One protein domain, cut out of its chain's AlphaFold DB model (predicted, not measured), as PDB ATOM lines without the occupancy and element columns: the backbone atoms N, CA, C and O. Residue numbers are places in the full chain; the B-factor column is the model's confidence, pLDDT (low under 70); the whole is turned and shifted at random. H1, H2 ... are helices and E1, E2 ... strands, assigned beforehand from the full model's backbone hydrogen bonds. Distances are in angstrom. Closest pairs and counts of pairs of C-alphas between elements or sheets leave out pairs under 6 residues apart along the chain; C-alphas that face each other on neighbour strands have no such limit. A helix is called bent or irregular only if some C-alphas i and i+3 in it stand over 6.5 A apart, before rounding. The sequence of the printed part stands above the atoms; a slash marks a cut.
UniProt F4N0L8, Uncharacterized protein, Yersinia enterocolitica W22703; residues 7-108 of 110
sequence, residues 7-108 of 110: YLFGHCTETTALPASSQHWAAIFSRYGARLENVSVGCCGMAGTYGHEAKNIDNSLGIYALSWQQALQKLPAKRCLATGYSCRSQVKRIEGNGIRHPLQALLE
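This is residues 7 to 108 of the 110 residues of an uncharacterized protein of Yersinia enterocolitica W22703 (UniProt F4N0L8). A small sheet of three short parallel strands sits in the middle of an elongated body, with H2 and H6 over one of its faces. H2 lies toward one end of the long axis and H3 toward the other, with H4 and H5 between H3 and the sheet; H1 makes a corner with H2, off the sheet. The printed part has 102 residues, with six named helices and three named strands in the order E1 H1 H2 E2 H3 H4 E3 H5 H6; the sheet's order is E2 E1 E3. The class is mostly helix, and the whole is compact, with a radius of gyration of the C-alphas of 13.4 A and spans of 45 by 28 by 21 A.

The strands are E2, residues 36 to 38, 6.8 A; E1, residues 7 to 9, 6.7 A, beginning at C-alpha 7 (123.122, 165.974, 109.606); and E3, residues 80 to 82, 7.1 A. H2, residues 21 to 31, is 15.7 A long, H6, residues 102 to 106, is 6.3 A, and H1, residues 12 to 17, is 8.6 A. H4, residues 68 to 74, is 10.2 A and H5, residues 85 to 95, is 15.3 A. H3, residues 54 to 65, is 17.8 A from C-alpha 54 (116.142, 150.436, 135.167); it is irregular, with C-alphas 55 and 58 7.7 A apart. H6 ends at C-alpha 106 (114.277, 175.130, 109.273).

E1 is the inner strand, parallel to E3 at 32 degrees, with N 9 and O 81 at 2.8 A, and to E2 at 39 degrees, with N 8 and O 37 at 2.8 A. E1, H1 H2, E2 form a strand-helix-strand unit, two parallel neighbour strands with helices between, and E2, H3 H4, E3 form a split one, with E1 between its strands; both crossovers are right-handed. H2 and the sheet make two layers, a helix on one face; H2 lies over E2 at a height of 8.0 A, along the strands at 6 degrees on the local plane, which is only just fitted, to 6 C-alphas. The closest C-alphas of H2 and E2 are those of Ala 26 and Leu 36, 5.0 A apart. H6 is on the same face, over E3, at a height of 9.5 A; its C-alpha 102 is 5.7 A from C-alpha 81, their closest pair. H1 and H2 only just touch, with 3 pairs of C-alphas within 8 A, and only at the corner; Thr 15 and Ser 21 have the closest C-alphas, 6.0 A apart. H4 only grazes the sheet with residues 68 to 72, and H5 with 87 to 91. H3 is not on the sheet; it is near H5, and H3 and H4 meet only through their link. Every O i to N i+4 pair is within hydrogen-bond range in H1, H2, H5 and H6, against 6 of 8 in H3 and 2 of 3 in H4.

The two C-alphas farthest apart, those of Gly 33 and Lys 55, are 45.1 A apart. The link from E2 to H3, residues 39 to 53, is long. The printed part has no cut, its mean pLDDT is 96.2, and no printed residue is under 70.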
ATOM      1  N   TYR A   7     122.987 167.428 109.491       98.38
ATOM      2  CA  TYR A   7     123.122 165.974 109.606       98.38
ATOM      3  C   TYR A   7     121.895 165.373 110.285       98.38
ATOM      4  O   TYR A   7     121.596 165.687 111.436       98.38
ATOM      5  N   LEU A   8     121.176 164.512 109.574       98.56
ATOM      6  CA  LEU A   8     119.925 163.922 110.027       98.56
ATOM      7  C   LEU A   8     120.131 162.510 110.567       98.56
ATOM      8  O   LEU A   8     120.496 161.597 109.833       98.56
ATOM      9  N   PHE A   9     119.787 162.332 111.834       98.19
ATOM     10  CA  PHE A   9     119.660 161.048 112.497       98.19
ATOM     11  C   PHE A   9     118.177 160.651 112.497       98.19
ATOM     12  O   PHE A   9     117.395 161.086 113.351       98.19
ATOM     13  N   GLY A  10     117.775 159.872 111.490       97.19
ATOM     14  CA  GLY A  10     116.388 159.439 111.301       97.19
ATOM     15  C   GLY A  10     115.876 158.555 112.443       97.19
ATOM     16  O   GLY A  10     116.622 157.775 113.039       97.19
ATOM     17  N   HIS A  11     114.588 158.669 112.774       97.50
ATOM     18  CA  HIS A  11     113.963 157.773 113.744       97.50
ATOM     19  C   HIS A  11     113.774 156.385 113.120       97.50
ATOM     20  O   HIS A  11     113.194 156.267 112.045       97.50
ATOM     21  N   CYS A  12     114.196 155.323 113.811       96.00
ATOM     22  CA  CYS A  12     114.177 153.968 113.252       96.00
ATOM     23  C   CYS A  12     112.793 153.550 112.720       96.00
ATOM     24  O   CYS A  12     112.698 153.077 111.595       96.00
ATOM     25  N   THR A  13     111.706 153.811 113.457       95.94
ATOM     26  CA  THR A  13     110.340 153.518 112.980       95.94
ATOM     27  C   THR A  13     109.944 154.348 111.756       95.94
ATOM     28  O   THR A  13     109.250 153.836 110.887       95.94
ATOM     29  N   GLU A  14     110.381 155.610 111.667       96.31
ATOM     30  CA  GLU A  14     110.083 156.484 110.520       96.31
ATOM     31  C   GLU A  14     110.774 155.953 109.264       96.31
ATOM     32  O   GLU A  14     110.133 155.788 108.232       96.31
ATOM     33  N   THR A  15     112.058 155.611 109.368       94.88
ATOM     34  CA  THR A  15     112.839 155.077 108.248       94.88
ATOM     35  C   THR A  15     112.377 153.681 107.833       94.88
ATOM     36  O   THR A  15     112.381 153.373 106.645       94.88
ATOM     37  N   THR A  16     111.926 152.840 108.770       95.19
ATOM     38  CA  THR A  16     111.346 151.529 108.435       95.19
ATOM     39  C   THR A  16     109.979 151.660 107.762       95.19
ATOM     40  O   THR A  16     109.734 150.984 106.769       95.19
ATOM     41  N   ALA A  17     109.090 152.517 108.276       97.06
ATOM     42  CA  ALA A  17     107.751 152.694 107.710       97.06
ATOM     43  C   ALA A  17     107.770 153.469 106.382       97.06
ATOM     44  O   ALA A  17     106.952 153.214 105.501       97.06
ATOM     45  N   LEU A  18     108.707 154.409 106.234       97.19
ATOM     46  CA  LEU A  18     108.900 155.226 105.043       97.19
ATOM     47  C   LEU A  18     110.401 155.313 104.702       97.19
ATOM     48  O   LEU A  18     111.076 156.258 105.124       97.19
ATOM     49  N   PRO A  19     110.929 154.382 103.885       95.38
ATOM     50  CA  PRO A  19     112.348 154.360 103.508       95.38
ATOM     51  C   PRO A  19     112.849 155.645 102.832       95.38
ATOM     52  O   PRO A  19     114.018 155.999 102.951       95.38
ATOM     53  N   ALA A  20     111.958 156.382 102.160       97.38
ATOM     54  CA  ALA A  20     112.270 157.658 101.513       97.38
ATOM     55  C   ALA A  20     112.283 158.872 102.471       97.38
ATOM     56  O   ALA A  20     112.585 159.984 102.040       97.38
ATOM     57  N   SER A  21     111.979 158.698 103.762       97.50
ATOM     58  CA  SER A  21     111.865 159.794 104.745       97.50
ATOM     59  C   SER A  21     113.090 160.715 104.781       97.50
ATOM     60  O   SER A  21     112.944 161.936 104.708       97.50
ATOM     61  N   SER A  22     114.306 160.166 104.798       96.56
ATOM     62  CA  SER A  22     115.533 160.976 104.788       96.56
ATOM     63  C   SER A  22     115.698 161.798 103.504       96.56
ATOM     64  O   SER A  22     116.184 162.927 103.550       96.56
ATOM     65  N   GLN A  23     115.260 161.265 102.357       98.00
ATOM     66  CA  GLN A  23     115.279 161.986 101.080       98.00
ATOM     67  C   GLN A  23     114.238 163.110 101.068       98.00
ATOM     68  O   GLN A  23     114.522 164.198 100.570       98.00
ATOM     69  N   HIS A  24     113.066 162.891 101.669       98.31
ATOM     70  CA  HIS A  24     112.062 163.942 101.842       98.31
ATOM     71  C   HIS A  24     112.599 165.095 102.698       98.31
ATOM     72  O   HIS A  24     112.463 166.253 102.309       98.31
ATOM     73  N   TRP A  25     113.281 164.802 103.810       98.25
ATOM     74  CA  TRP A  25     113.932 165.835 104.621       98.25
ATOM     75  C   TRP A  25     115.014 166.593 103.850       98.25
ATOM     76  O   TRP A  25     115.060 167.823 103.920       98.25
ATOM     77  N   ALA A  26     115.844 165.893 103.072       98.19
ATOM     78  CA  ALA A  26     116.855 166.534 102.233       98.19
ATOM     79  C   ALA A  26     116.221 167.455 101.176       98.19
ATOM     80  O   ALA A  26     116.683 168.579 100.977       98.19
ATOM     81  N   ALA A  27     115.125 167.022 100.548       98.31
ATOM     82  CA  ALA A  27     114.376 167.827  99.588       98.31
ATOM     83  C   ALA A  27     113.749 169.072 100.235       98.31
ATOM     84  O   ALA A  27     113.791 170.148  99.639       98.31
ATOM     85  N   ILE A  28     113.212 168.957 101.456       97.62
ATOM     86  CA  ILE A  28     112.684 170.103 102.210       97.62
ATOM     87  C   ILE A  28     113.798 171.117 102.477       97.62
ATOM     88  O   ILE A  28     113.639 172.277 102.120       97.62
ATOM     89  N   PHE A  29     114.942 170.700 103.029       97.50
ATOM     90  CA  PHE A  29     116.065 171.612 103.306       97.50
ATOM     91  C   PHE A  29     116.604 172.274 102.032       97.50
ATOM     92  O   PHE A  29     116.882 173.473 102.038       97.50
ATOM     93  N   SER A  30     116.668 171.526 100.925       96.81
ATOM     94  CA  SER A  30     117.091 172.045  99.620       96.81
ATOM     95  C   SER A  30     116.198 173.190  99.127       96.81
ATOM     96  O   SER A  30     116.704 174.181  98.600       96.81
ATOM     97  N   ARG A  31     114.879 173.129  99.378       96.44
ATOM     98  CA  ARG A  31     113.953 174.233  99.051       96.44
ATOM     99  C   ARG A  31     114.254 175.527  99.812       96.44
ATOM    100  O   ARG A  31     113.911 176.592  99.313       96.44
ATOM    101  N   TYR A  32     114.919 175.437 100.962       94.81
ATOM    102  CA  TYR A  32     115.381 176.579 101.760       94.81
ATOM    103  C   TYR A  32     116.882 176.865 101.567       94.81
ATOM    104  O   TYR A  32     117.513 177.504 102.402       94.81
ATOM    105  N   GLY A  33     117.490 176.369 100.482       94.12
ATOM    106  CA  GLY A  33     118.894 176.638 100.153       94.12
ATOM    107  C   GLY A  33     119.917 175.947 101.063       94.12
ATOM    108  O   GLY A  33     121.101 176.278 101.003       94.12
ATOM    109  N   ALA A  34     119.495 174.982 101.885       95.75
ATOM    110  CA  ALA A  34     120.362 174.250 102.801       95.75
ATOM    111  C   ALA A  34     120.599 172.804 102.349       95.75
ATOM    112  O   ALA A  34     119.732 172.151 101.769       95.75
ATOM    113  N   ARG A  35     121.782 172.270 102.665       96.62
ATOM    114  CA  ARG A  35     122.112 170.855 102.464       96.62
ATOM    115  C   ARG A  35     121.818 170.070 103.736       96.62
ATOM    116  O   ARG A  35     122.240 170.479 104.814       96.62
ATOM    117  N   LEU A  36     121.138 168.935 103.601       98.00
ATOM    118  CA  LEU A  36     120.926 167.982 104.687       98.00
ATOM    119  C   LEU A  36     121.381 166.590 104.246       98.00
ATOM    120  O   LEU A  36     121.005 166.108 103.178       98.00
ATOM    121  N   GLU A  37     122.210 165.965 105.071       98.19
ATOM    122  CA  GLU A  37     122.814 164.660 104.841       98.19
ATOM    123  C   GLU A  37     122.233 163.637 105.811       98.19
ATOM    124  O   GLU A  37     122.124 163.887 107.012       98.19
ATOM    125  N   ASN A  38     121.862 162.469 105.294       97.62
ATOM    126  CA  ASN A  38     121.415 161.368 106.134       97.62
ATOM    127  C   ASN A  38     122.607 160.707 106.832       97.62
ATOM    128  O   ASN A  38     123.560 160.293 106.170       97.62
ATOM    129  N   VAL A  39     122.515 160.530 108.145       97.94
ATOM    130  CA  VAL A  39     123.474 159.750 108.926       97.94
ATOM    131  C   VAL A  39     122.948 158.323 109.046       97.94
ATOM    132  O   VAL A  39     121.835 158.098 109.522       97.94
ATOM    133  N   SER A  40     123.738 157.344 108.599       95.19
ATOM    134  CA  SER A  40     123.364 155.928 108.678       95.19
ATOM    135  C   SER A  40     123.541 155.412 110.108       95.19
ATOM    136  O   SER A  40     124.646 155.057 110.517       95.19
ATOM    137  N   VAL A  41     122.457 155.415 110.883       96.94
ATOM    138  CA  VAL A  41     122.415 154.941 112.274       96.94
ATOM    139  C   VAL A  41     121.248 153.985 112.497       96.94
ATOM    140  O   VAL A  41     120.238 154.033 111.796       96.94
ATOM    141  N   GLY A  42     121.388 153.119 113.501       96.12
ATOM    142  CA  GLY A  42     120.310 152.251 113.972       96.12
ATOM    143  C   GLY A  42     119.374 152.947 114.968       96.12
ATOM    144  O   GLY A  42     119.296 154.174 115.048       96.12
ATOM    145  N   CYS A  43     118.667 152.153 115.776       97.06
ATOM    146  CA  CYS A  43     117.897 152.669 116.911       97.06
ATOM    147  C   CYS A  43     118.814 153.415 117.899       97.06
ATOM    148  O   CYS A  43     119.937 152.989 118.142       97.06
ATOM    149  N   CYS A  44     118.319 154.486 118.526       97.62
ATOM    150  CA  CYS A  44     119.051 155.211 119.574       97.62
ATOM    151  C   CYS A  44     119.107 154.465 120.922       97.62
ATOM    152  O   CYS A  44     119.720 154.952 121.862       97.62
ATOM    153  N   GLY A  45     118.421 153.325 121.049       97.31
ATOM    154  CA  GLY A  45     118.340 152.550 122.291       97.31
ATOM    155  C   GLY A  45     117.161 152.905 123.199       97.31
ATOM    156  O   GLY A  45     117.044 152.328 124.276       97.31
ATOM    157  N   MET A  46     116.268 153.818 122.793       96.69
ATOM    158  CA  MET A  46     115.129 154.218 123.635       96.69
ATOM    159  C   MET A  46     113.838 153.447 123.412       96.69
ATOM    160  O   MET A  46     113.172 153.185 124.404       96.69
ATOM    161  N   ALA A  47     113.465 153.158 122.155       89.56
ATOM    162  CA  ALA A  47     112.228 152.458 121.766       89.56
ATOM    163  C   ALA A  47     111.030 152.710 122.719       89.56
ATOM    164  O   ALA A  47     110.582 151.819 123.437       89.56
ATOM    165  N   GLY A  48     110.538 153.955 122.768       83.94
ATOM    166  CA  GLY A  48     109.512 154.360 123.735       83.94
ATOM    167  C   GLY A  48     110.082 154.510 125.149       83.94
ATOM    168  O   GLY A  48     110.978 155.327 125.367       83.94
ATOM    169  N   THR A  49     109.546 153.746 126.107       90.56
ATOM    170  CA  THR A  49     109.988 153.741 127.513       90.56
ATOM    171  C   THR A  49     111.124 152.763 127.794       90.56
ATOM    172  O   THR A  49     111.674 152.808 128.891       90.56
ATOM    173  N   TYR A  50     111.515 151.919 126.832       95.06
ATOM    174  CA  TYR A  50     112.493 150.848 127.041       95.06
ATOM    175  C   TYR A  50     113.785 151.357 127.697       95.06
ATOM    176  O   TYR A  50     114.199 150.819 128.720       95.06
ATOM    177  N   GLY A  51     114.371 152.445 127.186       93.69
ATOM    178  CA  GLY A  51     115.599 153.030 127.747       93.69
ATOM    179  C   GLY A  51     115.426 153.808 129.060       93.69
ATOM    180  O   GLY A  51     116.404 154.316 129.614       93.69
ATOM    181  N   HIS A  52     114.197 153.952 129.562       92.75
ATOM    182  CA  HIS A  52     113.902 154.507 130.887       92.75
ATOM    183  C   HIS A  52     113.764 153.424 131.966       92.75
ATOM    184  O   HIS A  52     113.863 153.732 133.152       92.75
ATOM    185  N   GLU A  53     113.546 152.167 131.583       96.00
ATOM    186  CA  GLU A  53     113.406 151.063 132.528       96.00
ATOM    187  C   GLU A  53     114.770 150.699 133.125       96.00
ATOM    188  O   GLU A  53     115.704 150.389 132.387       96.00
ATOM    189  N   ALA A  54     114.879 150.677 134.460       96.38
ATOM    190  CA  ALA A  54     116.142 150.436 135.167       96.38
ATOM    191  C   ALA A  54     116.867 149.161 134.700       96.38
ATOM    192  O   ALA A  54     118.073 149.176 134.479       96.38
ATOM    193  N   LYS A  55     116.110 148.082 134.456       96.88
ATOM    194  CA  LYS A  55     116.625 146.795 133.954       96.88
ATOM    195  C   LYS A  55     117.249 146.859 132.550       96.88
ATOM    196  O   LYS A  55     117.966 145.943 132.172       96.88
ATOM    197  N   ASN A  56     116.947 147.896 131.767       97.50
ATOM    198  CA  ASN A  56     117.362 148.023 130.370       97.50
ATOM    199  C   ASN A  56     118.395 149.135 130.154       97.50
ATOM    200  O   ASN A  56     118.787 149.351 129.009       97.50
ATOM    201  N   ILE A  57     118.817 149.860 131.200       95.94
ATOM    202  CA  ILE A  57     119.716 151.017 131.058       95.94
ATOM    203  C   ILE A  57     120.993 150.620 130.314       95.94
ATOM    204  O   ILE A  57     121.311 151.235 129.298       95.94
ATOM    205  N   ASP A  58     121.666 149.553 130.744       97.69
ATOM    206  CA  ASP A  58     122.933 149.126 130.138       97.69
ATOM    207  C   ASP A  58     122.761 148.723 128.669       97.69
ATOM    208  O   ASP A  58     123.548 149.121 127.811       97.69
ATOM    209  N   ASN A  59     121.675 148.016 128.345       98.00
ATOM    210  CA  ASN A  59     121.353 147.651 126.966       98.00
ATOM    211  C   ASN A  59     121.018 148.881 126.111       98.00
ATOM    212  O   ASN A  59     121.452 148.980 124.965       98.00
ATOM    213  N   SER A  60     120.266 149.838 126.658       98.25
ATOM    214  CA  SER A  60     119.927 151.101 125.997       98.25
ATOM    215  C   SER A  60     121.181 151.908 125.652       98.25
ATOM    216  O   SER A  60     121.313 152.391 124.524       98.25
ATOM    217  N   LEU A  61     122.125 152.001 126.595       97.81
ATOM    218  CA  LEU A  61     123.423 152.646 126.396       97.81
ATOM    219  C   LEU A  61     124.279 151.882 125.379       97.81
ATOM    220  O   LEU A  61     124.857 152.496 124.483       97.81
ATOM    221  N   GLY A  62     124.299 150.549 125.456       98.19
ATOM    222  CA  GLY A  62     124.995 149.695 124.498       98.19
ATOM    223  C   GLY A  62     124.495 149.891 123.066       98.19
ATOM    224  O   GLY A  62     125.297 150.102 122.160       98.19
ATOM    225  N   ILE A  63     123.174 149.915 122.851       98.25
ATOM    226  CA  ILE A  63     122.573 150.157 121.528       98.25
ATOM    227  C   ILE A  63     122.961 151.537 120.988       98.25
ATOM    228  O   ILE A  63     123.303 151.665 119.812       98.25
ATOM    229  N   TYR A  64     122.942 152.568 121.835       98.25
ATOM    230  CA  TYR A  64     123.378 153.908 121.442       98.25
ATOM    231  C   TYR A  64     124.852 153.923 120.998       98.25
ATOM    232  O   TYR A  64     125.188 154.524 119.971       98.25
ATOM    233  N   ALA A  65     125.724 153.210 121.717       97.75
ATOM    234  CA  ALA A  65     127.150 153.117 121.412       97.75
ATOM    235  C   ALA A  65     127.451 152.431 120.066       97.75
ATOM    236  O   ALA A  65     128.462 152.745 119.440       97.75
ATOM    237  N   LEU A  66     126.563 151.556 119.568       97.50
ATOM    238  CA  LEU A  66     126.761 150.845 118.295       97.50
ATOM    239  C   LEU A  66     126.863 151.771 117.075       97.50
ATOM    240  O   LEU A  66     127.508 151.410 116.096       97.50
ATOM    241  N   SER A  67     126.187 152.926 117.083       97.06
ATOM    242  CA  SER A  67     126.189 153.827 115.915       97.06
ATOM    243  C   SER A  67     125.999 155.307 116.243       97.06
ATOM    244  O   SER A  67     126.670 156.149 115.647       97.06
ATOM    245  N   TRP A  68     125.129 155.647 117.199       97.81
ATOM    246  CA  TRP A  68     124.804 157.042 117.514       97.81
ATOM    247  C   TRP A  68     125.977 157.777 118.156       97.81
ATOM    248  O   TRP A  68     126.337 158.860 117.691       97.81
ATOM    249  N   GLN A  69     126.603 157.173 119.170       96.88
ATOM    250  CA  GLN A  69     127.718 157.790 119.893       96.88
ATOM    251  C   GLN A  69     128.876 158.136 118.951       96.88
ATOM    252  O   GLN A  69     129.352 159.270 118.921       96.88
ATOM    253  N   GLN A  70     129.293 157.174 118.123       96.06
ATOM    254  CA  GLN A  70     130.417 157.367 117.212       96.06
ATOM    255  C   GLN A  70     130.111 158.408 116.124       96.06
ATOM    256  O   GLN A  70     130.998 159.168 115.734       96.06
ATOM    257  N   ALA A  71     128.876 158.456 115.619       97.00
ATOM    258  CA  ALA A  71     128.479 159.445 114.624       97.00
ATOM    259  C   ALA A  71     128.452 160.866 115.210       97.00
ATOM    260  O   ALA A  71     128.970 161.790 114.586       97.00
ATOM    261  N   LEU A  72     127.919 161.045 116.422       96.12
ATOM    262  CA  LEU A  72     127.867 162.354 117.082       96.12
ATOM    263  C   LEU A  72     129.251 162.894 117.455       96.12
ATOM    264  O   LEU A  72     129.469 164.094 117.344       96.12
ATOM    265  N   GLN A  73     130.205 162.031 117.810       94.75
ATOM    266  CA  GLN A  73     131.592 162.440 118.074       94.75
ATOM    267  C   GLN A  73     132.325 162.968 116.831       94.75
ATOM    268  O   GLN A  73     133.278 163.735 116.957       94.75
ATOM    269  N   LYS A  74     131.909 162.549 115.630       95.75
ATOM    270  CA  LYS A  74     132.548 162.923 114.357       95.75
ATOM    271  C   LYS A  74     131.913 164.142 113.693       95.75
ATOM    272  O   LYS A  74     132.486 164.678 112.749       95.75
ATOM    273  N   LEU A  75     130.725 164.544 114.138       95.81
ATOM    274  CA  LEU A  75     129.911 165.564 113.486       95.81
ATOM    275  C   LEU A  75     129.744 166.794 114.388       95.81
ATOM    276  O   LEU A  75     129.698 166.672 115.612       95.81
ATOM    277  N   PRO A  76     129.603 167.999 113.814       94.88
ATOM    278  CA  PRO A  76     129.357 169.195 114.605       94.88
ATOM    279  C   PRO A  76     127.975 169.117 115.267       94.88
ATOM    280  O   PRO A  76     126.947 169.261 114.606       94.88
ATOM    281  N   ALA A  77     127.936 168.944 116.593       92.38
ATOM    282  CA  ALA A  77     126.705 168.696 117.357       92.38
ATOM    283  C   ALA A  77     125.581 169.718 117.097       92.38
ATOM    284  O   ALA A  77     124.407 169.358 117.047       92.38
ATOM    285  N   LYS A  78     125.927 170.993 116.861       94.00
ATOM    286  CA  LYS A  78     124.956 172.055 116.540       94.00
ATOM    287  C   LYS A  78     124.234 171.842 115.203       94.00
ATOM    288  O   LYS A  78     123.151 172.397 115.020       94.00
ATOM    289  N   ARG A  79     124.808 171.064 114.283       96.62
ATOM    290  CA  ARG A  79     124.246 170.717 112.966       96.62
ATOM    291  C   ARG A  79     123.568 169.347 112.943       96.62
ATOM    292  O   ARG A  79     122.955 169.000 111.937       96.62
ATOM    293  N   CYS A  80     123.667 168.578 114.024       97.88
ATOM    294  CA  CYS A  80     123.000 167.290 114.154       97.88
ATOM    295  C   CYS A  80     121.521 167.487 114.505       97.88
ATOM    296  O   CYS A  80     121.161 168.318 115.344       97.88
ATOM    297  N   LEU A  81     120.659 166.709 113.858       98.50
ATOM    298  CA  LEU A  81     119.206 166.786 113.957       98.50
ATOM    299  C   LEU A  81     118.619 165.388 114.144       98.50
ATOM    300  O   LEU A  81     119.118 164.431 113.561       98.50
ATOM    301  N   ALA A  82     117.526 165.271 114.896       98.19
ATOM    302  CA  ALA A  82     116.775 164.020 115.012       98.19
ATOM    303  C   ALA A  82     115.261 164.244 115.022       98.19
ATOM    304  O   ALA A  82     114.735 165.080 115.769       98.19
ATOM    305  N   THR A  83     114.546 163.446 114.232       97.19
ATOM    306  CA  THR A  83     113.078 163.497 114.114       97.19
ATOM    307  C   THR A  83     112.389 162.944 115.363       97.19
ATOM    308  O   THR A  83     111.448 163.541 115.893       97.19
ATOM    309  N   GLY A  84     112.923 161.867 115.938       96.00
ATOM    310  CA  GLY A  84     112.367 161.219 117.126       96.00
ATOM    311  C   GLY A  84     112.585 161.990 118.430       96.00
ATOM    312  O   GLY A  84     113.717 162.316 118.784       96.00
ATOM    313  N   TYR A  85     111.513 162.219 119.196       95.19
ATOM    314  CA  TYR A  85     111.605 162.794 120.549       95.19
ATOM    315  C   TYR A  85     112.463 161.934 121.486       95.19
ATOM    316  O   TYR A  85     113.352 162.452 122.160       95.19
ATOM    317  N   SER A  86     112.237 160.619 121.480       96.12
ATOM    318  CA  SER A  86     113.005 159.646 122.261       96.12
ATOM    319  C   SER A  86     114.497 159.692 121.913       96.12
ATOM    320  O   SER A  86     115.329 159.731 122.814       96.12
ATOM    321  N   CYS A  87     114.840 159.798 120.625       97.25
ATOM    322  CA  CYS A  87     116.220 159.970 120.172       97.25
ATOM    323  C   CYS A  87     116.857 161.248 120.729       97.25
ATOM    324  O   CYS A  87     117.949 161.194 121.287       97.25
ATOM    325  N   ARG A  88     116.169 162.396 120.637       97.00
ATOM    326  CA  ARG A  88     116.668 163.665 121.200       97.00
ATOM    327  C   ARG A  88     116.854 163.589 122.718       97.00
ATOM    328  O   ARG A  88     117.836 164.115 123.235       97.00
ATOM    329  N   SER A  89     115.934 162.922 123.420       95.69
ATOM    330  CA  SER A  89     116.029 162.671 124.863       95.69
ATOM    331  C   SER A  89     117.258 161.827 125.204       95.69
ATOM    332  O   SER A  89     118.010 162.189 126.104       95.69
ATOM    333  N   GLN A  90     117.522 160.759 124.446       97.44
ATOM    334  CA  GLN A  90     118.700 159.916 124.656       97.44
ATOM    335  C   GLN A  90     120.004 160.682 124.470       97.44
ATOM    336  O   GLN A  90     120.873 160.621 125.333       97.44
ATOM    337  N   VAL A  91     120.112 161.453 123.384       97.19
ATOM    338  CA  VAL A  91     121.288 162.297 123.135       97.19
ATOM    339  C   VAL A  91     121.493 163.269 124.295       97.19
ATOM    340  O   VAL A  91     122.591 163.354 124.829       97.19
ATOM    341  N   LYS A  92     120.428 163.919 124.785       96.12
ATOM    342  CA  LYS A  92     120.520 164.797 125.960       96.12
ATOM    343  C   LYS A  92     120.981 164.060 127.223       96.12
ATOM    344  O   LYS A  92     121.737 164.631 128.003       96.12
ATOM    345  N   ARG A  93     120.521 162.825 127.449       94.25
ATOM    346  CA  ARG A  93     120.902 162.011 128.618       94.25
ATOM    347  C   ARG A  93     122.374 161.610 128.591       94.25
ATOM    348  O   ARG A  93     122.986 161.577 129.650       94.25
ATOM    349  N   ILE A  94     122.907 161.294 127.413       95.69
ATOM    350  CA  ILE A  94     124.266 160.760 127.259       95.69
ATOM    351  C   ILE A  94     125.290 161.882 127.067       95.69
ATOM    352  O   ILE A  94     126.314 161.895 127.737       95.69
ATOM    353  N   GLU A  95     124.997 162.850 126.200       94.88
ATOM    354  CA  GLU A  95     125.930 163.922 125.825       94.88
ATOM    355  C   GLU A  95     125.771 165.184 126.695       94.88
ATOM    356  O   GLU A  95     126.467 166.182 126.501       94.88
ATOM    357  N   GLY A  96     124.789 165.209 127.603       93.62
ATOM    358  CA  GLY A  96     124.438 166.367 128.436       93.62
ATOM    359  C   GLY A  96     123.715 167.499 127.691       93.62
ATOM    360  O   GLY A  96     123.021 168.306 128.309       93.62
ATOM    361  N   ASN A  97     123.808 167.534 126.359       90.06
ATOM    362  CA  ASN A  97     123.134 168.491 125.487       90.06
ATOM    363  C   ASN A  97     122.271 167.768 124.452       90.06
ATOM    364  O   ASN A  97     122.650 166.736 123.911       90.06
ATOM    365  N   GLY A  98     121.089 168.315 124.171       92.81
ATOM    366  CA  GLY A  98     120.199 167.766 123.151       92.81
ATOM    367  C   GLY A  98     120.558 168.243 121.745       92.81
ATOM    368  O   GLY A  98     121.123 169.319 121.560       92.81
ATOM    369  N   ILE A  99     120.138 167.466 120.749       96.56
ATOM    370  CA  ILE A  99     120.084 167.895 119.346       96.56
ATOM    371  C   ILE A  99     118.668 168.341 118.981       96.56
ATOM    372  O   ILE A  99     117.700 168.009 119.670       96.56
ATOM    373  N   ARG A 100     118.539 169.111 117.901       97.19
ATOM    374  CA  ARG A 100     117.272 169.740 117.503       97.19
ATOM    375  C   ARG A 100     116.418 168.834 116.625       97.19
ATOM    376  O   ARG A 100     116.907 167.906 115.983       97.19
ATOM    377  N   HIS A 101     115.123 169.121 116.579       98.06
ATOM    378  CA  HIS A 101     114.256 168.596 115.531       98.06
ATOM    379  C   HIS A 101     114.530 169.334 114.204       98.06
ATOM    380  O   HIS A 101     114.760 170.545 114.247       98.06
ATOM    381  N   PRO A 102     114.438 168.680 113.028       97.75
ATOM    382  CA  PRO A 102     114.655 169.350 111.744       97.75
ATOM    383  C   PRO A 102     113.792 170.599 111.514       97.75
ATOM    384  O   PRO A 102     114.284 171.585 110.979       97.75
ATOM    385  N   LEU A 103     112.543 170.617 112.002       96.88
ATOM    386  CA  LEU A 103     111.688 171.817 111.929       96.88
ATOM    387  C   LEU A 103     112.257 173.022 112.697       96.88
ATOM    388  O   LEU A 103     112.070 174.153 112.266       96.88
ATOM    389  N   GLN A 104     112.963 172.800 113.809       96.94
ATOM    390  CA  GLN A 104     113.596 173.894 114.557       96.94
ATOM    391  C   GLN A 104     114.797 174.469 113.799       96.94
ATOM    392  O   GLN A 104     115.052 175.659 113.897       96.94
ATOM    393  N   ALA A 105     115.523 173.639 113.043       96.00
ATOM    394  CA  ALA A 105     116.599 174.114 112.177       96.00
ATOM    395  C   ALA A 105     116.059 174.861 110.948       96.00
ATOM    396  O   ALA A 105     116.636 175.866 110.559       96.00
ATOM    397  N   LEU A 106     114.932 174.420 110.377       95.44
ATOM    398  CA  LEU A 106     114.277 175.130 109.273       95.44
ATOM    399  C   LEU A 106     113.839 176.544 109.660       95.44
ATOM    400  O   LEU A 106     113.959 177.441 108.839       95.44
ATOM    401  N   LEU A 107     113.395 176.760 110.903       95.12
ATOM    402  CA  LEU A 107     113.035 178.095 111.396       95.12
ATOM    403  C   LEU A 107     114.203 179.099 111.335       95.12
ATOM    404  O   LEU A 107     113.961 180.292 111.251       95.12
ATOM    405  N   GLU A 108     115.453 178.634 111.362       91.25
ATOM    406  CA  GLU A 108     116.643 179.496 111.253       91.25
ATOM    407  C   GLU A 108     117.042 179.798 109.802       91.25
ATOM    408  O   GLU A 108     117.957 180.585 109.568       91.25
TER     409      GLU A 108